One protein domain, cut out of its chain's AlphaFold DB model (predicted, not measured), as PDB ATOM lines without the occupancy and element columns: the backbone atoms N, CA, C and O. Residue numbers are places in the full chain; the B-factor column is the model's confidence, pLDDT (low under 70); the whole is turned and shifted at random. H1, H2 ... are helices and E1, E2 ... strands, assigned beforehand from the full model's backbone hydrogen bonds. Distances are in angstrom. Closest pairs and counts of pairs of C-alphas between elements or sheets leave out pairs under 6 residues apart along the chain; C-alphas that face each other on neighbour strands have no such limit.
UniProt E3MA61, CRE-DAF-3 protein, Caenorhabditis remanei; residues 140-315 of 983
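This is residues 140 to 315 of the 983 residues of the protein "CRE-DAF-3 protein" of Caenorhabditis remanei (UniProt E3MA61). The core is a small knot of helices, in which H5 lies between H3 on one side and the short strand hairpin E2 E3 on another, with H7 crossing H5 steeply near the middle of the model and H6 beside H3. At one end of the longest axis H1, H2 and H4 spread loosely from this core; at the other end lie two short strand pairs, E1 with E5 and E4 with E6, and the looping link of residues 289 to 301. The printed part has 176 residues with seven named helices and six named strands, in the order H1 H2 H3 H4 H5 H6 E1 E2 E3 H7 E4 E5 E6. The strands make three separate antiparallel sheets of two, and the class is mixed, helices and strands. The whole is compact, with a radius of gyration of the C-alphas of 16.8 A and spans of 51 by 40 by 31 A.

Find C-alpha 140 at (5.714, 209.552, 20.222); from there H1 runs through residues 140 to 147, 10.6 A long. Next come H2, residues 152 to 158, 10.1 A, and H3, residues 168 to 177, 14.2 A. H4 spans residues 183 to 196, 20.5 A. Look for C-alpha 208 at (1.280, 228.108, 17.995), where the longest helix, H5, begins; it runs 24.9 A to residue 224. H6 covers residues 228 to 239, 16.3 A. Three strands of three residues follow: E1, residues 250 to 252; E2, residues 259 to 261; and E3, residues 264 to 266. H7 takes residues 268 to 276, 12.6 A. After it come E4, residues 286 to 288, and E5, residues 302 to 304. E6, residues 310 to 314, is 13.2 A long and ends with C-alpha 314 at (26.031, 225.451, 30.136).

Start at the hub, H5, which touches three helices. It touches H3 at a steep tilt of 46 degrees, opposite ways, and the closest C-alphas, of Val 172 and Cys 217, are 5.7 A apart. With residues 213 to 216 alone H5 only just touches H7, with 3 pairs of C-alphas within 8 A; the closest, of Asp 213 and Leu 275, are 6.7 A apart. H5 and H6 touch only at the corner by their link, and only just, with 3 pairs; the C-alphas of Leu 224 and Leu 231 are closest, at 5.3 A. H6, with residues 235 to 238 alone, only just touches H3 with 3 pairs, closest at Leu 175 and Val 238, whose C-alphas are 7.1 A apart. E2 and E3 form a hairpin, in which N 259 and O 266 are 2.8 A apart, within hydrogen-bond range; the closest C-alphas of H5 and E2, of Ala 216 and Val 261, are 6.1 A apart. E1 and E5 are antiparallel, with N 303 and O 251 at 2.9 A. E4 and E6 are antiparallel too, with N 311 and O 287 at 2.9 A. The closest C-alphas of H7 and E6, of Gly 273 and Tyr 310, are 7.3 A apart. H1 is close to H2 but not clearly touching, the C-alphas of Tyr 147 and Tyr 155 being closest at 7.1 A, and H4 touches no helix. Each O i to N i+4 pair is within hydrogen-bond range in H2, H3, H6 and H7; in H1 it is 3 of 4, in H4 9 of 10 and in H5 12 of 13.

The two C-alphas farthest apart, of Arg 196 and Asp 301, are 51.9 A from each other. The printed part has no cut. The links H4 to H5, with 11 residues, and E4 to E5, with 13, are long. The mean pLDDT of the printed part is 83.0; look for values under 70 at residues 146 to 159, 191 to 208 and 314 to 315.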
ATOM      1  N   HIS A 140       5.589 211.003  20.272       83.56
ATOM      2  CA  HIS A 140       5.714 209.552  20.222       83.56
ATOM      3  C   HIS A 140       5.904 208.936  21.615       83.56
ATOM      4  O   HIS A 140       5.088 208.109  22.015       83.56
ATOM      5  N   ASP A 141       6.925 209.365  22.374       81.56
ATOM      6  CA  ASP A 141       7.211 208.856  23.731       81.56
ATOM      7  C   ASP A 141       5.968 208.987  24.646       81.56
ATOM      8  O   ASP A 141       5.626 208.071  25.397       81.56
ATOM      9  N   LEU A 142       5.240 210.104  24.522       78.56
ATOM     10  CA  LEU A 142       3.998 210.386  25.243       78.56
ATOM     11  C   LEU A 142       2.840 209.438  24.863       78.56
ATOM     12  O   LEU A 142       2.029 209.098  25.728       78.56
ATOM     13  N   ASP A 143       2.756 209.002  23.605       75.31
ATOM     14  CA  ASP A 143       1.796 207.991  23.137       75.31
ATOM     15  C   ASP A 143       2.155 206.582  23.644       75.31
ATOM     16  O   ASP A 143       1.256 205.833  24.049       75.31
ATOM     17  N   VAL A 144       3.450 206.231  23.708       75.62
ATOM     18  CA  VAL A 144       3.910 204.947  24.286       75.62
ATOM     19  C   VAL A 144       3.444 204.820  25.735       75.62
ATOM     20  O   VAL A 144       2.866 203.797  26.113       75.62
ATOM     21  N   LEU A 145       3.626 205.886  26.525       72.06
ATOM     22  CA  LEU A 145       3.231 205.961  27.937       72.06
ATOM     23  C   LEU A 145       1.718 205.796  28.172       72.06
ATOM     24  O   LEU A 145       1.314 205.436  29.276       72.06
ATOM     25  N   LYS A 146       0.878 206.047  27.159       69.31
ATOM     26  CA  LYS A 146      -0.591 205.939  27.250       69.31
ATOM     27  C   LYS A 146      -1.118 204.597  26.767       69.31
ATOM     28  O   LYS A 146      -1.940 203.977  27.434       69.31
ATOM     29  N   TYR A 147      -0.689 204.184  25.576       64.81
ATOM     30  CA  TYR A 147      -1.355 203.128  24.811       64.81
ATOM     31  C   TYR A 147      -0.517 201.851  24.688       64.81
ATOM     32  O   TYR A 147      -1.073 200.790  24.399       64.81
ATOM     33  N   GLY A 148       0.791 201.915  24.972       52.84
ATOM     34  CA  GLY A 148       1.753 200.832  24.731       52.84
ATOM     35  C   GLY A 148       1.495 199.518  25.483       52.84
ATOM     36  O   GLY A 148       2.025 198.487  25.079       52.84
ATOM     37  N   LYS A 149       0.664 199.528  26.535       50.59
ATOM     38  CA  LYS A 149       0.203 198.313  27.238       50.59
ATOM     39  C   LYS A 149      -1.162 197.793  26.767       50.59
ATOM     40  O   LYS A 149      -1.427 196.607  26.927       50.59
ATOM     41  N   ASN A 150      -2.010 198.652  26.192       51.12
ATOM     42  CA  ASN A 150      -3.451 198.390  26.067       51.12
ATOM     43  C   ASN A 150      -3.952 198.290  24.613       51.12
ATOM     44  O   ASN A 150      -4.988 197.673  24.387       51.12
ATOM     45  N   ASN A 151      -3.250 198.862  23.623       57.31
ATOM     46  CA  ASN A 151      -3.580 198.683  22.198       57.31
ATOM     47  C   ASN A 151      -2.313 198.599  21.312       57.31
ATOM     48  O   ASN A 151      -1.916 199.585  20.680       57.31
ATOM     49  N   PRO A 152      -1.651 197.428  21.248       56.16
ATOM     50  CA  PRO A 152      -0.381 197.255  20.538       56.16
ATOM     51  C   PRO A 152      -0.505 197.161  19.003       56.16
ATOM     52  O   PRO A 152       0.527 197.152  18.327       56.16
ATOM     53  N   GLU A 153      -1.719 197.070  18.451       54.78
ATOM     54  CA  GLU A 153      -2.001 197.019  17.003       54.78
ATOM     55  C   GLU A 153      -2.138 198.427  16.402       54.78
ATOM     56  O   GLU A 153      -1.491 198.757  15.406       54.78
ATOM     57  N   GLU A 154      -2.934 199.299  17.030       58.03
ATOM     58  CA  GLU A 154      -3.097 200.687  16.575       58.03
ATOM     59  C   GLU A 154      -1.781 201.468  16.703       58.03
ATOM     60  O   GLU A 154      -1.381 202.192  15.787       58.03
ATOM     61  N   TYR A 155      -1.055 201.239  17.802       56.94
ATOM     62  CA  TYR A 155       0.298 201.750  17.996       56.94
ATOM     63  C   TYR A 155       1.265 201.242  16.910       56.94
ATOM     64  O   TYR A 155       2.028 202.035  16.365       56.94
ATOM     65  N   ARG A 156       1.182 199.962  16.505       58.06
ATOM     66  CA  ARG A 156       1.977 199.409  15.387       58.06
ATOM     67  C   ARG A 156       1.698 200.097  14.050       58.06
ATOM     68  O   ARG A 156       2.648 200.352  13.319       58.06
ATOM     69  N   LYS A 157       0.444 200.449  13.740       57.75
ATOM     70  CA  LYS A 157       0.111 201.206  12.514       57.75
ATOM     71  C   LYS A 157       0.678 202.629  12.526       57.75
ATOM     72  O   LYS A 157       1.180 203.090  11.507       57.75
ATOM     73  N   LYS A 158       0.671 203.302  13.683       60.25
ATOM     74  CA  LYS A 158       1.343 204.604  13.883       60.25
ATOM     75  C   LYS A 158       2.880 204.503  13.868       60.25
ATOM     76  O   LYS A 158       3.555 205.520  13.744       60.25
ATOM     77  N   LEU A 159       3.427 203.288  13.962       60.94
ATOM     78  CA  LEU A 159       4.860 202.990  13.949       60.94
ATOM     79  C   LEU A 159       5.456 202.758  12.550       60.94
ATOM     80  O   LEU A 159       6.658 202.508  12.462       60.94
ATOM     81  N   GLU A 160       4.662 202.792  11.472       77.56
ATOM     82  CA  GLU A 160       5.177 202.605  10.108       77.56
ATOM     83  C   GLU A 160       6.150 203.728   9.716       77.56
ATOM     84  O   GLU A 160       5.747 204.769   9.188       77.56
ATOM     85  N   VAL A 161       7.445 203.487   9.935       85.19
ATOM     86  CA  VAL A 161       8.532 204.368   9.502       85.19
ATOM     87  C   VAL A 161       8.445 204.538   7.979       85.19
ATOM     88  O   VAL A 161       8.597 203.551   7.254       85.19
ATOM     89  N   PRO A 162       8.183 205.754   7.465       91.25
ATOM     90  CA  PRO A 162       8.167 205.996   6.033       91.25
ATOM     91  C   PRO A 162       9.591 205.936   5.479       91.25
ATOM     92  O   PRO A 162      10.563 206.222   6.173       91.25
ATOM     93  N   ASP A 163       9.718 205.614   4.202       92.25
ATOM     94  CA  ASP A 163      10.977 205.723   3.472       92.25
ATOM     95  C   ASP A 163      11.080 207.078   2.744       92.25
ATOM     96  O   ASP A 163      10.112 207.831   2.621       92.25
ATOM     97  N   ALA A 164      12.244 207.377   2.169       91.94
ATOM     98  CA  ALA A 164      12.439 208.556   1.320       91.94
ATOM     99  C   ALA A 164      11.751 208.485  -0.073       91.94
ATOM    100  O   ALA A 164      12.024 209.331  -0.933       91.94
ATOM    101  N   SER A 165      10.886 207.495  -0.335       91.88
ATOM    102  CA  SER A 165       9.976 207.473  -1.494       91.88
ATOM    103  C   SER A 165       8.512 207.759  -1.136       91.88
ATOM    104  O   SER A 165       7.745 208.155  -2.016       91.88
ATOM    105  N   SER A 166       8.149 207.635   0.144       93.12
ATOM    106  CA  SER A 166       6.812 207.878   0.679       93.12
ATOM    107  C   SER A 166       6.293 209.302   0.405       93.12
ATOM    108  O   SER A 166       7.082 210.244   0.269       93.12
ATOM    109  N   PRO A 167       4.959 209.511   0.371       92.12
ATOM    110  CA  PRO A 167       4.378 210.837   0.185       92.12
ATOM    111  C   PRO A 167       4.903 211.844   1.224       92.12
ATOM    112  O   PRO A 167       4.924 211.511   2.414       92.12
ATOM    113  N   PRO A 168       5.254 213.090   0.835       90.50
ATOM    114  CA  PRO A 168       5.829 214.078   1.752       90.50
ATOM    115  C   PRO A 168       5.012 214.301   3.028       90.50
ATOM    116  O   PRO A 168       5.592 214.525   4.085       90.50
ATOM    117  N   ASN A 169       3.684 214.175   2.952       90.88
ATOM    118  CA  ASN A 169       2.794 214.309   4.103       90.88
ATOM    119  C   ASN A 169       3.014 213.195   5.147       90.88
ATOM    120  O   ASN A 169       3.096 213.521   6.325       90.88
ATOM    121  N   LYS A 170       3.204 211.925   4.738       90.69
ATOM    122  CA  LYS A 170       3.501 210.808   5.666       90.69
ATOM    123  C   LYS A 170       4.863 211.006   6.343       90.69
ATOM    124  O   LYS A 170       5.017 210.733   7.528       90.69
ATOM    125  N   ILE A 171       5.842 211.541   5.606       93.12
ATOM    126  CA  ILE A 171       7.166 211.877   6.154       93.12
ATOM    127  C   ILE A 171       7.066 213.038   7.158       93.12
ATOM    128  O   ILE A 171       7.635 212.955   8.242       93.12
ATOM    129  N   VAL A 172       6.322 214.105   6.842       94.31
ATOM    130  CA  VAL A 172       6.090 215.236   7.761       94.31
ATOM    131  C   VAL A 172       5.334 214.796   9.016       94.31
ATOM    132  O   VAL A 172       5.710 215.203  10.111       94.31
ATOM    133  N   GLU A 173       4.313 213.950   8.883       90.31
ATOM    134  CA  GLU A 173       3.557 213.385  10.004       90.31
ATOM    135  C   GLU A 173       4.462 212.566  10.936       90.31
ATOM    136  O   GLU A 173       4.505 212.831  12.136       90.31
ATOM    137  N   PHE A 174       5.280 211.664  10.384       92.69
ATOM    138  CA  PHE A 174       6.263 210.893  11.149       92.69
ATOM    139  C   PHE A 174       7.303 211.781  11.857       92.69
ATOM    140  O   PHE A 174       7.601 211.586  13.038       92.69
ATOM    141  N   LEU A 175       7.843 212.787  11.162       93.50
ATOM    142  CA  LEU A 175       8.818 213.725  11.729       93.50
ATOM    143  C   LEU A 175       8.217 214.613  12.832       93.50
ATOM    144  O   LEU A 175       8.930 214.967  13.772       93.50
ATOM    145  N   MET A 176       6.924 214.940  12.741       91.81
ATOM    146  CA  MET A 176       6.177 215.653  13.782       91.81
ATOM    147  C   MET A 176       5.837 214.760  14.976       91.81
ATOM    148  O   MET A 176       5.935 215.222  16.110       91.81
ATOM    149  N   TYR A 177       5.503 213.487  14.753       89.62
ATOM    150  CA  TYR A 177       5.269 212.520  15.831       89.62
ATOM    151  C   TYR A 177       6.524 212.327  16.697       89.62
ATOM    152  O   TYR A 177       6.446 212.215  17.914       89.62
ATOM    153  N   ASN A 178       7.707 212.403  16.087       91.25
ATOM    154  CA  ASN A 178       8.987 212.335  16.791       91.25
ATOM    155  C   ASN A 178       9.513 213.710  17.274       91.25
ATOM    156  O   ASN A 178      10.666 213.790  17.701       91.25
ATOM    157  N   ARG A 179       8.729 214.804  17.219       91.38
ATOM    158  CA  ARG A 179       9.188 216.125  17.705       91.38
ATOM    159  C   ARG A 179       9.354 216.144  19.222       91.38
ATOM    160  O   ARG A 179       8.537 215.564  19.933       91.38
ATOM    161  N   THR A 180      10.326 216.902  19.719       90.25
ATOM    162  CA  THR A 180      10.482 217.224  21.145       90.25
ATOM    163  C   THR A 180       9.406 218.215  21.603       90.25
ATOM    164  O   THR A 180       9.172 219.243  20.958       90.25
ATOM    165  N   LEU A 181       8.776 217.916  22.737       88.25
ATOM    166  CA  LEU A 181       7.804 218.778  23.412       88.25
ATOM    167  C   LEU A 181       8.505 219.956  24.117       88.25
ATOM    168  O   LEU A 181       9.642 219.833  24.574       88.25
ATOM    169  N   LYS A 182       7.848 221.117  24.188       86.94
ATOM    170  CA  LYS A 182       8.394 222.343  24.808       86.94
ATOM    171  C   LYS A 182       8.063 222.424  26.308       86.94
ATOM    172  O   LYS A 182       7.129 221.768  26.763       86.94
ATOM    173  N   GLU A 183       8.760 223.274  27.073       83.00
ATOM    174  CA  GLU A 183       8.533 223.412  28.530       83.00
ATOM    175  C   GLU A 183       7.049 223.676  28.872       83.00
ATOM    176  O   GLU A 183       6.496 223.024  29.758       83.00
ATOM    177  N   ASN A 184       6.363 224.554  28.130       79.62
ATOM    178  CA  ASN A 184       4.939 224.830  28.354       79.62
ATOM    179  C   ASN A 184       4.031 223.610  28.088       79.62
ATOM    180  O   ASN A 184       2.959 223.514  28.685       79.62
ATOM    181  N   GLU A 185       4.430 222.673  27.225       83.88
ATOM    182  CA  GLU A 185       3.712 221.425  26.941       83.88
ATOM    183  C   GLU A 185       3.934 220.395  28.057       83.88
ATOM    184  O   GLU A 185       2.971 219.773  28.506       83.88
ATOM    185  N   LEU A 186       5.157 220.272  28.585       81.31
ATOM    186  CA  LEU A 186       5.429 219.424  29.754       81.31
ATOM    187  C   LEU A 186       4.750 219.962  31.025       81.31
ATOM    188  O   LEU A 186       4.167 219.180  31.774       81.31
ATOM    189  N   GLN A 187       4.736 221.285  31.235       78.75
ATOM    190  CA  GLN A 187       4.001 221.929  32.334       78.75
ATOM    191  C   GLN A 187       2.502 221.584  32.305       78.75
ATOM    192  O   GLN A 187       1.926 221.261  33.345       78.75
ATOM    193  N   GLN A 188       1.875 221.594  31.122       75.12
ATOM    194  CA  GLN A 188       0.489 221.137  30.961       75.12
ATOM    195  C   GLN A 188       0.345 219.658  31.320       75.12
ATOM    196  O   GLN A 188      -0.514 219.311  32.121       75.12
ATOM    197  N   ILE A 189       1.180 218.787  30.742       75.94
ATOM    198  CA  ILE A 189       1.086 217.336  30.952       75.94
ATOM    199  C   ILE A 189       1.222 216.995  32.443       75.94
ATOM    200  O   ILE A 189       0.407 216.228  32.959       75.94
ATOM    201  N   ASN A 190       2.162 217.626  33.152       77.50
ATOM    202  CA  ASN A 190       2.287 217.515  34.605       77.50
ATOM    203  C   ASN A 190       1.004 217.930  35.322       77.50
ATOM    204  O   ASN A 190       0.491 217.149  36.114       77.50
ATOM    205  N   ALA A 191       0.425 219.088  34.990       67.38
ATOM    206  CA  ALA A 191      -0.820 219.562  35.597       67.38
ATOM    207  C   ALA A 191      -2.031 218.620  35.390       67.38
ATOM    208  O   ALA A 191      -3.028 218.760  36.099       67.38
ATOM    209  N   TYR A 192      -1.950 217.645  34.471       65.62
ATOM    210  CA  TYR A 192      -2.916 216.543  34.350       65.62
ATOM    211  C   TYR A 192      -2.467 215.252  35.058       65.62
ATOM    212  O   TYR A 192      -3.315 214.573  35.643       65.62
ATOM    213  N   ARG A 193      -1.159 214.941  35.100       65.62
ATOM    214  CA  ARG A 193      -0.619 213.840  35.928       65.62
ATOM    215  C   ARG A 193      -0.891 214.075  37.416       65.62
ATOM    216  O   ARG A 193      -1.453 213.189  38.050       65.62
ATOM    217  N   THR A 194      -0.582 215.267  37.943       58.94
ATOM    218  CA  THR A 194      -0.751 215.615  39.369       58.94
ATOM    219  C   THR A 194      -2.190 215.474  39.851       58.94
ATOM    220  O   THR A 194      -2.418 215.152  41.008       58.94
ATOM    221  N   LYS A 195      -3.161 215.736  38.972       50.28
ATOM    222  CA  LYS A 195      -4.579 215.762  39.333       50.28
ATOM    223  C   LYS A 195      -5.218 214.374  39.374       50.28
ATOM    224  O   LYS A 195      -5.847 214.020  40.359       50.28
ATOM    225  N   ARG A 196      -5.014 213.577  38.317       47.78
ATOM    226  CA  ARG A 196      -5.815 212.361  38.066       47.78
ATOM    227  C   ARG A 196      -4.999 211.102  37.772       47.78
ATOM    228  O   ARG A 196      -5.565 210.099  37.344       47.78
ATOM    229  N   ASN A 197      -3.665 211.191  37.830       44.69
ATOM    230  CA  ASN A 197      -2.714 210.198  37.304       44.69
ATOM    231  C   ASN A 197      -2.987 209.750  35.840       44.69
ATOM    232  O   ASN A 197      -2.470 208.739  35.365       44.69
ATOM    233  N   ARG A 198      -3.784 210.525  35.084       52.03
ATOM    234  CA  ARG A 198      -4.183 210.255  33.694       52.03
ATOM    235  C   ARG A 198      -3.661 211.357  32.777       52.03
ATOM    236  O   ARG A 198      -4.076 212.509  32.851       52.03
ATOM    237  N   LEU A 199      -2.768 210.979  31.865       52.25
ATOM    238  CA  LEU A 199      -2.222 211.859  30.832       52.25
ATOM    239  C   LEU A 199      -3.342 212.313  29.876       52.25
ATOM    240  O   LEU A 199      -3.694 211.566  28.962       52.25
ATOM    241  N   SER A 200      -3.859 213.537  30.001       48.66
ATOM    242  CA  SER A 200      -4.807 214.091  29.020       48.66
ATOM    243  C   SER A 200      -4.063 214.768  27.857       48.66
ATOM    244  O   SER A 200      -3.185 215.597  28.084       48.66
ATOM    245  N   LEU A 201      -4.332 214.362  26.603       51.25
ATOM    246  CA  LEU A 201      -3.519 214.746  25.425       51.25
ATOM    247  C   LEU A 201      -4.138 215.828  24.532       51.25
ATOM    248  O   LEU A 201      -3.413 216.456  23.765       51.25
ATOM    249  N   ASN A 202      -5.456 216.044  24.590       48.19
ATOM    250  CA  ASN A 202      -6.180 216.818  23.566       48.19
ATOM    251  C   ASN A 202      -5.698 218.277  23.420       48.19
ATOM    252  O   ASN A 202      -6.028 218.944  22.441       48.19
ATOM    253  N   LEU A 203      -4.872 218.749  24.357       47.25
ATOM    254  CA  LEU A 203      -4.463 220.138  24.509       47.25
ATOM    255  C   LEU A 203      -3.111 220.533  23.972       47.25
ATOM    256  O   LEU A 203      -2.956 221.680  23.562       47.25
ATOM    257  N   VAL A 204      -2.172 219.596  23.882       54.72
ATOM    258  CA  VAL A 204      -0.813 219.855  23.372       54.72
ATOM    259  C   VAL A 204      -0.845 220.358  21.903       54.72
ATOM    260  O   VAL A 204       0.151 220.780  21.330       54.72
ATOM    261  N   ARG A 205      -2.038 220.381  21.292       48.12
ATOM    262  CA  ARG A 205      -2.357 220.862  19.948       48.12
ATOM    263  C   ARG A 205      -2.576 222.380  19.807       48.12
ATOM    264  O   ARG A 205      -2.464 222.848  18.681       48.12
ATOM    265  N   LEU A 206      -2.854 223.154  20.869       52.03
ATOM    266  CA  LEU A 206      -3.091 224.620  20.759       52.03
ATOM    267  C   LEU A 206      -1.852 225.491  21.055       52.03
ATOM    268  O   LEU A 206      -1.985 226.671  21.377       52.03
ATOM    269  N   ASN A 207      -0.646 224.930  20.953       63.56
ATOM    270  CA  ASN A 207       0.598 225.696  20.988       63.56
ATOM    271  C   ASN A 207       0.921 226.234  19.572       63.56
ATOM    272  O   ASN A 207       1.135 225.420  18.670       63.56
ATOM    273  N   PRO A 208       1.007 227.559  19.328       64.38
ATOM    274  CA  PRO A 208       1.280 228.108  17.995       64.38
ATOM    275  C   PRO A 208       2.751 227.978  17.559       64.38
ATOM    276  O   PRO A 208       3.101 228.370  16.444       64.38
ATOM    277  N   ASP A 209       3.626 227.386  18.378       74.88
ATOM    278  CA  ASP A 209       4.887 226.825  17.878       74.88
ATOM    279  C   ASP A 209       4.690 225.483  17.164       74.88
ATOM    280  O   ASP A 209       5.458 225.187  16.257       74.88
ATOM    281  N   ARG A 210       3.631 224.710  17.452       84.12
ATOM    282  CA  ARG A 210       3.366 223.429  16.771       84.12
ATOM    283  C   ARG A 210       3.071 223.612  15.277       84.12
ATOM    284  O   ARG A 210       3.489 222.785  14.471       84.12
ATOM    285  N   GLU A 211       2.413 224.710  14.890       85.94
ATOM    286  CA  GLU A 211       2.244 225.073  13.475       85.94
ATOM    287  C   GLU A 211       3.585 225.463  12.831       85.94
ATOM    288  O   GLU A 211       3.892 225.034  11.718       85.94
ATOM    289  N   PHE A 212       4.419 226.238  13.530       90.44
ATOM    290  CA  PHE A 212       5.744 226.622  13.037       90.44
ATOM    291  C   PHE A 212       6.673 225.410  12.871       90.44
ATOM    292  O   PHE A 212       7.303 225.276  11.822       90.44
ATOM    293  N   ASP A 213       6.697 224.509  13.853       91.44
ATOM    294  CA  ASP A 213       7.408 223.229  13.834       91.44
ATOM    295  C   ASP A 213       6.939 222.370  12.638       91.44
ATOM    296  O   ASP A 213       7.761 221.879  11.858       91.44
ATOM    297  N   GLN A 214       5.625 222.291  12.388       92.56
ATOM    298  CA  GLN A 214       5.073 221.607  11.211       92.56
ATOM    299  C   GLN A 214       5.523 222.257   9.891       92.56
ATOM    300  O   GLN A 214       5.947 221.557   8.967       92.56
ATOM    301  N   LYS A 215       5.516 223.593   9.792       93.88
ATOM    302  CA  LYS A 215       6.026 224.300   8.602       93.88
ATOM    303  C   LYS A 215       7.549 224.205   8.455       93.88
ATOM    304  O   LYS A 215       8.050 224.283   7.330       93.88
ATOM    305  N   ALA A 216       8.294 223.973   9.536       94.75
ATOM    306  CA  ALA A 216       9.724 223.684   9.489       94.75
ATOM    307  C   ALA A 216       9.993 222.271   8.936       94.75
ATOM    308  O   ALA A 216      10.861 222.131   8.067       94.75
ATOM    309  N   CYS A 217       9.205 221.269   9.350       95.44
ATOM    310  CA  CYS A 217       9.191 219.920   8.766       95.44
ATOM    311  C   CYS A 217       8.869 219.949   7.265       95.44
ATOM    312  O   CYS A 217       9.666 219.462   6.462       95.44
ATOM    313  N   GLU A 218       7.754 220.576   6.862       95.50
ATOM    314  CA  GLU A 218       7.361 220.717   5.447       95.50
ATOM    315  C   GLU A 218       8.477 221.360   4.604       95.50
ATOM    316  O   GLU A 218       8.804 220.884   3.513       95.50
ATOM    317  N   SER A 219       9.110 222.416   5.128       94.69
ATOM    318  CA  SER A 219      10.226 223.108   4.475       94.69
ATOM    319  C   SER A 219      11.475 222.225   4.346       94.69
ATOM    320  O   SER A 219      12.126 222.249   3.299       94.69
ATOM    321  N   LEU A 220      11.804 221.415   5.362       96.06
ATOM    322  CA  LEU A 220      12.968 220.524   5.318       96.06
ATOM    323  C   LEU A 220      12.760 219.354   4.354       96.06
ATOM    324  O   LEU A 220      13.601 219.129   3.485       96.06
ATOM    325  N   VAL A 221      11.619 218.662   4.436       96.38
ATOM    326  CA  VAL A 221      11.280 217.560   3.519       96.38
ATOM    327  C   VAL A 221      11.267 218.066   2.074       96.38
ATOM    328  O   VAL A 221      11.877 217.452   1.201       96.38
ATOM    329  N   LYS A 222      10.702 219.255   1.810       94.62
ATOM    330  CA  LYS A 222      10.727 219.882   0.475       94.62
ATOM    331  C   LYS A 222      12.139 220.240  -0.020       94.62
ATOM    332  O   LYS A 222      12.348 220.259  -1.232       94.62
ATOM    333  N   LYS A 223      13.096 220.512   0.877       93.38
ATOM    334  CA  LYS A 223      14.517 220.766   0.549       93.38
ATOM    335  C   LYS A 223      15.334 219.488   0.345       93.38
ATOM    336  O   LYS A 223      16.329 219.534  -0.370       93.38
ATOM    337  N   LEU A 224      14.938 218.375   0.967       95.38
ATOM    338  CA  LEU A 224      15.644 217.092   0.886       95.38
ATOM    339  C   LEU A 224      15.000 216.087  -0.087       95.38
ATOM    340  O   LEU A 224      15.637 215.091  -0.406       95.38
ATOM    341  N   LYS A 225      13.797 216.348  -0.624       89.50
ATOM    342  CA  LYS A 225      13.082 215.461  -1.573       89.50
ATOM    343  C   LYS A 225      13.933 214.981  -2.762       89.50
ATOM    344  O   LYS A 225      13.813 213.836  -3.184       89.50
ATOM    345  N   ASP A 226      14.804 215.852  -3.278       90.50
ATOM    346  CA  ASP A 226      15.676 215.570  -4.428       90.50
ATOM    347  C   ASP A 226      16.988 214.880  -4.000       90.50
ATOM    348  O   ASP A 226      17.680 214.272  -4.811       90.50
ATOM    349  N   LYS A 227      17.299 214.914  -2.698       93.81
ATOM    350  CA  LYS A 227      18.396 214.199  -2.041       93.81
ATOM    351  C   LYS A 227      17.850 213.023  -1.216       93.81
ATOM    352  O   LYS A 227      17.947 213.017   0.012       93.81
ATOM    353  N   LYS A 228      17.294 211.999  -1.871       91.69
ATOM    354  CA  LYS A 228      16.647 210.868  -1.170       91.69
ATOM    355  C   LYS A 228      17.514 210.213  -0.080       91.69
ATOM    356  O   LYS A 228      16.970 209.793   0.932       91.69
ATOM    357  N   HIS A 229      18.840 210.178  -0.239       93.06
ATOM    358  CA  HIS A 229      19.739 209.674   0.806       93.06
ATOM    359  C   HIS A 229      19.781 210.579   2.054       93.06
ATOM    360  O   HIS A 229      19.552 210.080   3.149       93.06
ATOM    361  N   ASP A 230      19.968 211.900   1.916       93.38
ATOM    362  CA  ASP A 230      19.905 212.842   3.053       93.38
ATOM    363  C   ASP A 230      18.518 212.828   3.728       93.38
ATOM    364  O   ASP A 230      18.431 212.984   4.945       93.38
ATOM    365  N   LEU A 231      17.439 212.620   2.959       94.81
ATOM    366  CA  LEU A 231      16.080 212.485   3.494       94.81
ATOM    367  C   LEU A 231      15.888 211.176   4.278       94.81
ATOM    368  O   LEU A 231      15.322 211.210   5.367       94.81
ATOM    369  N   GLN A 232      16.394 210.046   3.774       94.81
ATOM    370  CA  GLN A 232      16.366 208.775   4.502       94.81
ATOM    371  C   GLN A 232      17.199 208.866   5.786       94.81
ATOM    372  O   GLN A 232      16.721 208.516   6.860       94.81
ATOM    373  N   ASN A 233      18.403 209.435   5.693       94.88
ATOM    374  CA  ASN A 233      19.277 209.667   6.839       94.88
ATOM    375  C   ASN A 233      18.600 210.558   7.897       94.88
ATOM    376  O   ASN A 233      18.773 210.309   9.085       94.88
ATOM    377  N   LEU A 234      17.798 211.559   7.503       94.94
ATOM    378  CA  LEU A 234      16.991 212.354   8.439       94.94
ATOM    379  C   LEU A 234      15.932 211.510   9.158       94.94
ATOM    380  O   LEU A 234      15.809 211.618  10.378       94.94
ATOM    381  N   ILE A 235      15.190 210.678   8.422       94.38
ATOM    382  CA  ILE A 235      14.171 209.794   9.001       94.38
ATOM    383  C   ILE A 235      14.822 208.832  10.003       94.38
ATOM    384  O   ILE A 235      14.364 208.744  11.140       94.38
ATOM    385  N   ASP A 236      15.926 208.178   9.631       93.31
ATOM    386  CA  ASP A 236      16.652 207.260  10.514       93.31
ATOM    387  C   ASP A 236      17.288 207.972  11.723       93.31
ATOM    388  O   ASP A 236      17.223 207.440  12.832       93.31
ATOM    389  N   VAL A 237      17.846 209.181  11.567       93.75
ATOM    390  CA  VAL A 237      18.367 209.990  12.690       93.75
ATOM    391  C   VAL A 237      17.274 210.318  13.700       93.75
ATOM    392  O   VAL A 237      17.487 210.139  14.899       93.75
ATOM    393  N   VAL A 238      16.123 210.799  13.229       92.69
ATOM    394  CA  VAL A 238      15.014 211.214  14.096       92.69
ATOM    395  C   VAL A 238      14.376 209.995  14.765       92.69
ATOM    396  O   VAL A 238      14.239 209.979  15.984       92.69
ATOM    397  N   HIS A 239      14.088 208.939  13.998       89.88
ATOM    398  CA  HIS A 239      13.520 207.689  14.503       89.88
ATOM    399  C   HIS A 239      14.399 207.013  15.565       89.88
ATOM    400  O   HIS A 239      13.894 206.516  16.568       89.88
ATOM    401  N   THR A 240      15.716 206.973  15.343       88.75
ATOM    402  CA  THR A 240      16.646 206.187  16.174       88.75
ATOM    403  C   THR A 240      17.455 207.030  17.153       88.75
ATOM    404  O   THR A 240      18.479 206.573  17.664       88.75
ATOM    405  N   LYS A 241      17.012 208.273  17.393       87.50
ATOM    406  CA  LYS A 241      17.641 209.260  18.284       87.50
ATOM    407  C   LYS A 241      19.168 209.339  18.063       87.50
ATOM    408  O   LYS A 241      19.969 209.307  18.992       87.50
ATOM    409  N   GLY A 242      19.562 209.403  16.785       86.19
ATOM    410  CA  GLY A 242      20.945 209.525  16.306       86.19
ATOM    411  C   GLY A 242      21.775 208.234  16.215       86.19
ATOM    412  O   GLY A 242      22.921 208.305  15.777       86.19
ATOM    413  N   THR A 243      21.247 207.062  16.593       85.75
ATOM    414  CA  THR A 243      22.065 205.832  16.714       85.75
ATOM    415  C   THR A 243      22.406 205.147  15.388       85.75
ATOM    416  O   THR A 243      23.539 204.697  15.226       85.75
ATOM    417  N   LYS A 244      21.489 205.083  14.406       77.06
ATOM    418  CA  LYS A 244      21.781 204.459  13.093       77.06
ATOM    419  C   LYS A 244      22.698 205.288  12.189       77.06
ATOM    420  O   LYS A 244      23.348 204.720  11.314       77.06
ATOM    421  N   TYR A 245      22.707 206.615  12.328       86.06
ATOM    422  CA  TYR A 245      23.427 207.502  11.413       86.06
ATOM    423  C   TYR A 245      23.995 208.729  12.130       86.06
ATOM    424  O   TYR A 245      23.269 209.577  12.645       86.06
ATOM    425  N   THR A 246      25.319 208.855  12.086       85.12
ATOM    426  CA  THR A 246      26.093 209.930  12.729       85.12
ATOM    427  C   THR A 246      26.755 210.873  11.716       85.12
ATOM    428  O   THR A 246      27.618 211.672  12.077       85.12
ATOM    429  N   GLY A 247      26.366 210.815  10.438       90.56
ATOM    430  CA  GLY A 247      26.864 211.714   9.389       90.56
ATOM    431  C   GLY A 247      26.152 213.074   9.344       90.56
ATOM    432  O   GLY A 247      25.170 213.321  10.048       90.56
ATOM    433  N   CYS A 248      26.647 213.985   8.503       94.69
ATOM    434  CA  CYS A 248      26.014 215.290   8.293       94.69
ATOM    435  C   CYS A 248      24.836 215.180   7.312       94.69
ATOM    436  O   CYS A 248      25.030 214.806   6.161       94.69
ATOM    437  N   ILE A 249      23.645 215.618   7.724       96.44
ATOM    438  CA  ILE A 249      22.502 215.871   6.827       96.44
ATOM    439  C   ILE A 249      22.567 217.344   6.430       96.44
ATOM    440  O   ILE A 249      22.656 218.186   7.323       96.44
ATOM    441  N   THR A 250      22.548 217.693   5.137       95.38
ATOM    442  CA  THR A 250      22.900 219.064   4.710       95.38
ATOM    443  C   THR A 250      21.846 219.770   3.862       95.38
ATOM    444  O   THR A 250      21.327 219.221   2.889       95.38
ATOM    445  N   ILE A 251      21.599 221.049   4.164       95.56
ATOM    446  CA  ILE A 251      20.846 221.967   3.289       95.56
ATOM    447  C   ILE A 251      21.760 223.077   2.742       95.56
ATOM    448  O   ILE A 251      22.751 223.415   3.395       95.56
ATOM    449  N   PRO A 252      21.434 223.685   1.583       94.00
ATOM    450  CA  PRO A 252      22.143 224.865   1.091       94.00
ATOM    451  C   PRO A 252      22.061 226.035   2.080       94.00
ATOM    452  O   PRO A 252      20.996 226.313   2.644       94.00
ATOM    453  N   ARG A 253      23.180 226.737   2.267       93.38
ATOM    454  CA  ARG A 253      23.276 227.941   3.093       93.38
ATOM    455  C   ARG A 253      22.616 229.126   2.388       93.38
ATOM    456  O   ARG A 253      22.795 229.339   1.194       93.38
ATOM    457  N   THR A 254      21.855 229.920   3.132       91.38
ATOM    458  CA  THR A 254      21.349 231.218   2.667       91.38
ATOM    459  C   THR A 254      22.415 232.302   2.839       91.38
ATOM    460  O   THR A 254      23.255 232.209   3.734       91.38
ATOM    461  N   LEU A 255      22.360 233.363   2.025       86.69
ATOM    462  CA  LEU A 255      23.339 234.464   2.059       86.69
ATOM    463  C   LEU A 255      23.452 235.146   3.438       86.69
ATOM    464  O   LEU A 255      24.537 235.568   3.822       86.69
ATOM    465  N   ASP A 256      22.357 235.222   4.209       87.75
ATOM    466  CA  ASP A 256      22.350 235.757   5.582       87.75
ATOM    467  C   ASP A 256      22.503 234.677   6.674       87.75
ATOM    468  O   ASP A 256      22.391 234.970   7.865       87.75
ATOM    469  N   GLY A 257      22.728 233.417   6.282       86.44
ATOM    470  CA  GLY A 257      22.840 232.258   7.168       86.44
ATOM    471  C   GLY A 257      21.557 231.875   7.917       86.44
ATOM    472  O   GLY A 257      21.609 230.982   8.765       86.44
ATOM    473  N   ARG A 258      20.414 232.521   7.654       90.75
ATOM    474  CA  ARG A 258      19.146 232.256   8.345       90.75
ATOM    475  C   ARG A 258      18.149 231.552   7.433       90.75
ATOM    476  O   ARG A 258      17.997 231.880   6.257       90.75
ATOM    477  N   LEU A 259      17.435 230.595   8.006       92.19
ATOM    478  CA  LEU A 259      16.247 229.993   7.422       92.19
ATOM    479  C   LEU A 259      15.038 230.891   7.724       92.19
ATOM    480  O   LEU A 259      14.930 231.439   8.820       92.19
ATOM    481  N   GLN A 260      14.112 231.011   6.772       91.00
ATOM    482  CA  GLN A 260      12.808 231.637   6.988       91.00
ATOM    483  C   GLN A 260      11.704 230.582   6.840       91.00
ATOM    484  O   GLN A 260      11.679 229.849   5.851       91.00
ATOM    485  N   VAL A 261      10.813 230.500   7.830       90.69
ATOM    486  CA  VAL A 261       9.667 229.577   7.885       90.69
ATOM    487  C   VAL A 261       8.481 230.354   8.446       90.69
ATOM    488  O   VAL A 261       8.623 231.002   9.478       90.69
ATOM    489  N   HIS A 262       7.330 230.310   7.764       84.56
ATOM    490  CA  HIS A 262       6.079 230.958   8.193       84.56
ATOM    491  C   HIS A 262       6.306 232.380   8.767       84.56
ATOM    492  O   HIS A 262       6.056 232.665   9.935       84.56
ATOM    493  N   GLY A 263       6.917 233.266   7.973       85.00
ATOM    494  CA  GLY A 263       7.254 234.641   8.373       85.00
ATOM    495  C   GLY A 263       8.448 234.796   9.333       85.00
ATOM    496  O   GLY A 263       9.199 235.759   9.186       85.00
ATOM    497  N   ARG A 264       8.687 233.855  10.256       89.19
ATOM    498  CA  ARG A 264       9.773 233.918  11.255       89.19
ATOM    499  C   ARG A 264      11.135 233.579  10.623       89.19
ATOM    500  O   ARG A 264      11.218 232.735   9.729       89.19
ATOM    501  N   LYS A 265      12.220 234.203  11.103       91.19
ATOM    502  CA  LYS A 265      13.610 233.879  10.719       91.19
ATOM    503  C   LYS A 265      14.373 233.260  11.891       91.19
ATOM    504  O   LYS A 265      14.341 233.805  12.988       91.19
ATOM    505  N   GLY A 266      15.113 232.181  11.638       91.56
ATOM    506  CA  GLY A 266      15.939 231.484  12.628       91.56
ATOM    507  C   GLY A 266      17.190 230.863  12.006       91.56
ATOM    508  O   GLY A 266      17.346 230.840  10.787       91.56
ATOM    509  N   PHE A 267      18.111 230.364  12.827       94.44
ATOM    510  CA  PHE A 267      19.301 229.663  12.334       94.44
ATOM    511  C   PHE A 267      18.987 228.175  12.103       94.44
ATOM    512  O   PHE A 267      18.351 227.582  12.972       94.44
ATOM    513  N   PRO A 268      19.415 227.544  10.986       94.06
ATOM    514  CA  PRO A 268      18.986 226.183  10.645       94.06
ATOM    515  C   PRO A 268      19.244 225.147  11.748       94.06
ATOM    516  O   PRO A 268      18.343 224.397  12.106       94.06
ATOM    517  N   HIS A 269      20.448 225.152  12.324       92.69
ATOM    518  CA  HIS A 269      20.840 224.231  13.395       92.69
ATOM    519  C   HIS A 269      19.993 224.408  14.664       92.69
ATOM    520  O   HIS A 269      19.595 223.416  15.264       92.69
ATOM    521  N   VAL A 270      19.645 225.648  15.030       93.38
ATOM    522  CA  VAL A 270      18.774 225.930  16.184       93.38
ATOM    523  C   VAL A 270      17.337 225.503  15.916       93.38
ATOM    524  O   VAL A 270      16.735 224.870  16.770       93.38
ATOM    525  N   VAL A 271      16.782 225.815  14.739       93.75
ATOM    526  CA  VAL A 271      15.388 225.465  14.404       93.75
ATOM    527  C   VAL A 271      15.188 223.950  14.445       93.75
ATOM    528  O   VAL A 271      14.256 223.478  15.085       93.75
ATOM    529  N   TYR A 272      16.083 223.179  13.823       95.19
ATOM    530  CA  TYR A 272      15.963 221.721  13.783       95.19
ATOM    531  C   TYR A 272      16.450 221.033  15.072       95.19
ATOM    532  O   TYR A 272      15.925 219.986  15.444       95.19
ATOM    533  N   GLY A 273      17.376 221.635  15.824       92.62
ATOM    534  CA  GLY A 273      17.760 221.156  17.154       92.62
ATOM    535  C   GLY A 273      16.696 221.408  18.236       92.62
ATOM    536  O   GLY A 273      16.456 220.519  19.054       92.62
ATOM    537  N   LYS A 274      15.965 222.536  18.176       91.31
ATOM    538  CA  LYS A 274      14.744 222.786  18.975       91.31
ATOM    539  C   LYS A 274      13.589 221.833  18.649       91.31
ATOM    540  O   LYS A 274      12.647 221.724  19.434       91.31
ATOM    541  N   LEU A 275      13.629 221.186  17.484       92.88
ATOM    542  CA  LEU A 275      12.557 220.330  16.980       92.88
ATOM    543  C   LEU A 275      12.716 218.860  17.396       92.88
ATOM    544  O   LEU A 275      11.708 218.200  17.613       92.88
ATOM    545  N   TRP A 276      13.953 218.364  17.544       93.56
ATOM    546  CA  TRP A 276      14.242 216.936  17.790       93.56
ATOM    547  C   TRP A 276      15.297 216.639  18.873       93.56
ATOM    548  O   TRP A 276      15.718 215.488  19.008       93.56
ATOM    549  N   ARG A 277      15.771 217.645  19.624       88.88
ATOM    550  CA  ARG A 277      16.692 217.439  20.758       88.88
ATOM    551  C   ARG A 277      16.368 218.288  21.984       88.88
ATOM    552  O   ARG A 277      15.979 217.736  23.004       88.88
ATOM    553  N   PHE A 278      16.545 219.606  21.908       87.12
ATOM    554  CA  PHE A 278      16.524 220.480  23.085       87.12
ATOM    555  C   PHE A 278      15.538 221.631  22.880       87.12
ATOM    556  O   PHE A 278      15.833 222.569  22.139       87.12
ATOM    557  N   SER A 279      14.388 221.574  23.552       83.06
ATOM    558  CA  SER A 279      13.297 222.558  23.464       83.06
ATOM    559  C   SER A 279      13.776 224.012  23.498       83.06
ATOM    560  O   SER A 279      13.354 224.797  22.649       83.06
ATOM    561  N   GLU A 280      14.710 224.347  24.396       80.19
ATOM    562  CA  GLU A 280      15.225 225.707  24.619       80.19
ATOM    563  C   GLU A 280      16.619 226.016  24.051       80.19
ATOM    564  O   GLU A 280      17.245 226.999  24.430       80.19
ATOM    565  N   MET A 281      17.081 225.251  23.058       84.56
ATOM    566  CA  MET A 281      18.326 225.536  22.329       84.56
ATOM    567  C   MET A 281      18.395 226.987  21.807       84.56
ATOM    568  O   MET A 281      17.538 227.408  21.021       84.56
ATOM    569  N   THR A 282      19.445 227.737  22.167       86.06
ATOM    570  CA  THR A 282      19.735 229.070  21.603       86.06
ATOM    571  C   THR A 282      21.048 229.084  20.821       86.06
ATOM    572  O   THR A 282      21.965 228.316  21.087       86.06
ATOM    573  N   LYS A 283      21.173 230.008  19.863       84.06
ATOM    574  CA  LYS A 283      22.334 230.120  18.958       84.06
ATOM    575  C   LYS A 283      23.659 230.493  19.655       84.06
ATOM    576  O   LYS A 283      24.715 230.423  19.029       84.06
ATOM    577  N   ASN A 284      23.612 230.963  20.901       82.75
ATOM    578  CA  ASN A 284      24.803 231.389  21.645       82.75
ATOM    579  C   ASN A 284      25.294 230.315  22.627       82.75
ATOM    580  O   ASN A 284      26.448 230.355  23.040       82.75
ATOM    581  N   GLU A 285      24.433 229.360  22.974       80.06
ATOM    582  CA  GLU A 285      24.676 228.320  23.979       80.06
ATOM    583  C   GLU A 285      24.888 226.952  23.316       80.06
ATOM    584  O   GLU A 285      24.686 225.917  23.939       80.06
ATOM    585  N   THR A 286      25.269 226.925  22.034       87.00
ATOM    586  CA  THR A 286      25.400 225.695  21.242       87.00
ATOM    587  C   THR A 286      26.771 225.545  20.614       87.00
ATOM    588  O   THR A 286      27.242 226.451  19.925       87.00
ATOM    589  N   ARG A 287      27.363 224.357  20.762       89.19
ATOM    590  CA  ARG A 287      28.545 223.913  20.011       89.19
ATOM    591  C   ARG A 287      28.170 222.805  19.032       89.19
ATOM    592  O   ARG A 287      27.199 222.085  19.253       89.19
ATOM    593  N   HIS A 288      28.955 222.645  17.974       91.25
ATOM    594  CA  HIS A 288      28.912 221.443  17.147       91.25
ATOM    595  C   HIS A 288      29.853 220.362  17.696       91.25
ATOM    596  O   HIS A 288      30.815 220.663  18.405       91.25
ATOM    597  N   VAL A 289      29.581 219.106  17.339       90.88
ATOM    598  CA  VAL A 289      30.480 217.971  17.590       90.88
ATOM    599  C   VAL A 289      31.669 217.995  16.626       90.88
ATOM    600  O   VAL A 289      31.517 218.333  15.451       90.88
ATOM    601  N   ASP A 290      32.846 217.584  17.097       89.56
ATOM    602  CA  ASP A 290      34.124 217.809  16.397       89.56
ATOM    603  C   ASP A 290      34.240 217.072  15.039       89.56
ATOM    604  O   ASP A 290      35.057 217.427  14.193       89.56
ATOM    605  N   HIS A 291      33.387 216.068  14.790       90.38
ATOM    606  CA  HIS A 291      33.306 215.334  13.518       90.38
ATOM    607  C   HIS A 291      32.313 215.932  12.495       90.38
ATOM    608  O   HIS A 291      32.189 215.416  11.379       90.38
ATOM    609  N   CYS A 292      31.595 217.010  12.835       93.81
ATOM    610  CA  CYS A 292      30.620 217.658  11.954       93.81
ATOM    611  C   CYS A 292      31.305 218.555  10.906       93.81
ATOM    612  O   CYS A 292      31.599 219.719  11.158       93.81
ATOM    613  N   LYS A 293      31.507 218.034   9.689       93.56
ATOM    614  CA  LYS A 293      32.230 218.714   8.585       93.56
ATOM    615  C   LYS A 293      31.510 219.922   7.964       93.56
ATOM    616  O   LYS A 293      32.090 220.621   7.139       93.56
ATOM    617  N   HIS A 294      30.243 220.139   8.317       93.69
ATOM    618  CA  HIS A 294      29.394 221.212   7.784       93.69
ATOM    619  C   HIS A 294      28.686 221.983   8.902       93.69
ATOM    620  O   HIS A 294      27.559 222.456   8.727       93.69
ATOM    621  N   ALA A 295      29.309 222.077  10.077       93.69
ATOM    622  CA  ALA A 295      28.757 222.837  11.187       93.69
ATOM    623  C   ALA A 295      28.513 224.302  10.795       93.69
ATOM    624  O   ALA A 295      29.228 224.880   9.969       93.69
ATOM    625  N   PHE A 296      27.496 224.929  11.386       92.75
ATOM    626  CA  PHE A 296      27.089 226.278  10.994       92.75
ATOM    627  C   PHE A 296      28.225 227.313  11.102       92.75
ATOM    628  O   PHE A 296      28.337 228.200  10.244       92.75
ATOM    629  N   GLU A 297      29.102 227.157  12.093       89.81
ATOM    630  CA  GLU A 297      30.247 228.024  12.388       89.81
ATOM    631  C   GLU A 297      31.345 227.931  11.320       89.81
ATOM    632  O   GLU A 297      32.039 228.918  11.080       89.81
ATOM    633  N   MET A 298      31.463 226.789  10.627       90.12
ATOM    634  CA  MET A 298      32.487 226.534   9.600       90.12
ATOM    635  C   MET A 298      32.263 227.316   8.295       90.12
ATOM    636  O   MET A 298      33.109 227.284   7.408       90.12
ATOM    637  N   LYS A 299      31.135 228.032   8.168       89.00
ATOM    638  CA  LYS A 299      30.810 228.937   7.043       89.00
ATOM    639  C   LYS A 299      30.800 228.302   5.637       89.00
ATOM    640  O   LYS A 299      30.697 229.039   4.666       89.00
ATOM    641  N   THR A 300      30.803 226.972   5.524       91.69
ATOM    642  CA  THR A 300      30.653 226.243   4.251       91.69
ATOM    643  C   THR A 300      29.314 226.530   3.561       91.69
ATOM    644  O   THR A 300      28.320 226.792   4.240       91.69
ATOM    645  N   ASP A 301      29.261 226.393   2.231       90.50
ATOM    646  CA  ASP A 301      28.054 226.608   1.401       90.50
ATOM    647  C   ASP A 301      26.891 225.654   1.727       90.50
ATOM    648  O   ASP A 301      25.731 225.917   1.404       90.50
ATOM    649  N   ALA A 302      27.193 224.549   2.404       93.75
ATOM    650  CA  ALA A 302      26.235 223.653   3.032       93.75
ATOM    651  C   ALA A 302      26.209 223.869   4.554       93.75
ATOM    652  O   ALA A 302      27.247 224.115   5.171       93.75
ATOM    653  N   VAL A 303      25.032 223.725   5.169       95.00
ATOM    654  CA  VAL A 303      24.846 223.728   6.631       95.00
ATOM    655  C   VAL A 303      24.301 222.377   7.076       95.00
ATOM    656  O   VAL A 303      23.292 221.907   6.545       95.00
ATOM    657  N   CYS A 304      24.949 221.772   8.073       96.44
ATOM    658  CA  CYS A 304      24.469 220.568   8.733       96.44
ATOM    659  C   CYS A 304      23.229 220.875   9.581       96.44
ATOM    660  O   CYS A 304      23.239 221.791  10.408       96.44
ATOM    661  N   VAL A 305      22.184 220.074   9.386       95.31
ATOM    662  CA  VAL A 305      20.905 220.125  10.108       95.31
ATOM    663  C   VAL A 305      20.584 218.815  10.831       95.31
ATOM    664  O   VAL A 305      19.472 218.657  11.320       95.31
ATOM    665  N   ASN A 306      21.546 217.888  10.933       95.38
ATOM    666  CA  ASN A 306      21.432 216.754  11.849       95.38
ATOM    667  C   ASN A 306      21.367 217.309  13.291       95.38
ATOM    668  O   ASN A 306      22.349 217.912  13.733       95.38
ATOM    669  N   PRO A 307      20.259 217.135  14.039       93.25
ATOM    670  CA  PRO A 307      20.146 217.681  15.392       93.25
ATOM    671  C   PRO A 307      21.180 217.066  16.349       93.25
ATOM    672  O   PRO A 307      21.650 217.742  17.260       93.25
ATOM    673  N   TYR A 308      21.627 215.831  16.096       93.56
ATOM    674  CA  TYR A 308      22.617 215.122  16.914       93.56
ATOM    675  C   TYR A 308      24.058 215.608  16.690       93.56
ATOM    676  O   TYR A 308      24.964 215.178  17.398       93.56
ATOM    677  N   HIS A 309      24.277 216.544  15.758       94.44
ATOM    678  CA  HIS A 309      25.571 217.207  15.542       94.44
ATOM    679  C   HIS A 309      25.787 218.466  16.387       94.44
ATOM    680  O   HIS A 309      26.843 219.087  16.262       94.44
ATOM    681  N   TYR A 310      24.832 218.831  17.248       93.19
ATOM    682  CA  TYR A 310      24.917 220.008  18.112       93.19
ATOM    683  C   TYR A 310      24.580 219.672  19.576       93.19
ATOM    684  O   TYR A 310      23.703 218.851  19.858       93.19
ATOM    685  N   GLU A 311      25.283 220.320  20.504       89.25
ATOM    686  CA  GLU A 311      25.193 220.148  21.962       89.25
ATOM    687  C   GLU A 311      25.000 221.508  22.644       89.25
ATOM    688  O   GLU A 311      25.507 222.519  22.146       89.25
ATOM    689  N   ILE A 312      24.312 221.539  23.791       86.19
ATOM    690  CA  ILE A 312      24.188 222.749  24.617       86.19
ATOM    691  C   ILE A 312      25.396 222.888  25.556       86.19
ATOM    692  O   ILE A 312      25.870 221.918  26.148       86.19
ATOM    693  N   VAL A 313      25.881 224.122  25.699       79.44
ATOM    694  CA  VAL A 313      27.000 224.515  26.558       79.44
ATOM    695  C   VAL A 313      26.473 225.376  27.704       79.44
ATOM    696  O   VAL A 313      26.277 226.579  27.551       79.44
ATOM    697  N   ILE A 314      26.271 224.753  28.865       57.12
ATOM    698  CA  ILE A 314      26.031 225.451  30.136       57.12
ATOM    699  C   ILE A 314      27.395 225.660  30.827       57.12
ATOM    700  O   ILE A 314      28.365 224.963  30.524       57.12
ATOM    701  N   GLY A 315      27.512 226.668  31.701       45.41
ATOM    702  CA  GLY A 315      28.782 227.145  32.272       45.41
ATOM    703  C   GLY A 315      29.748 226.033  32.715       45.41
ATOM    704  O   GLY A 315      29.523 225.355  33.713       45.41
TER     705      GLY A 315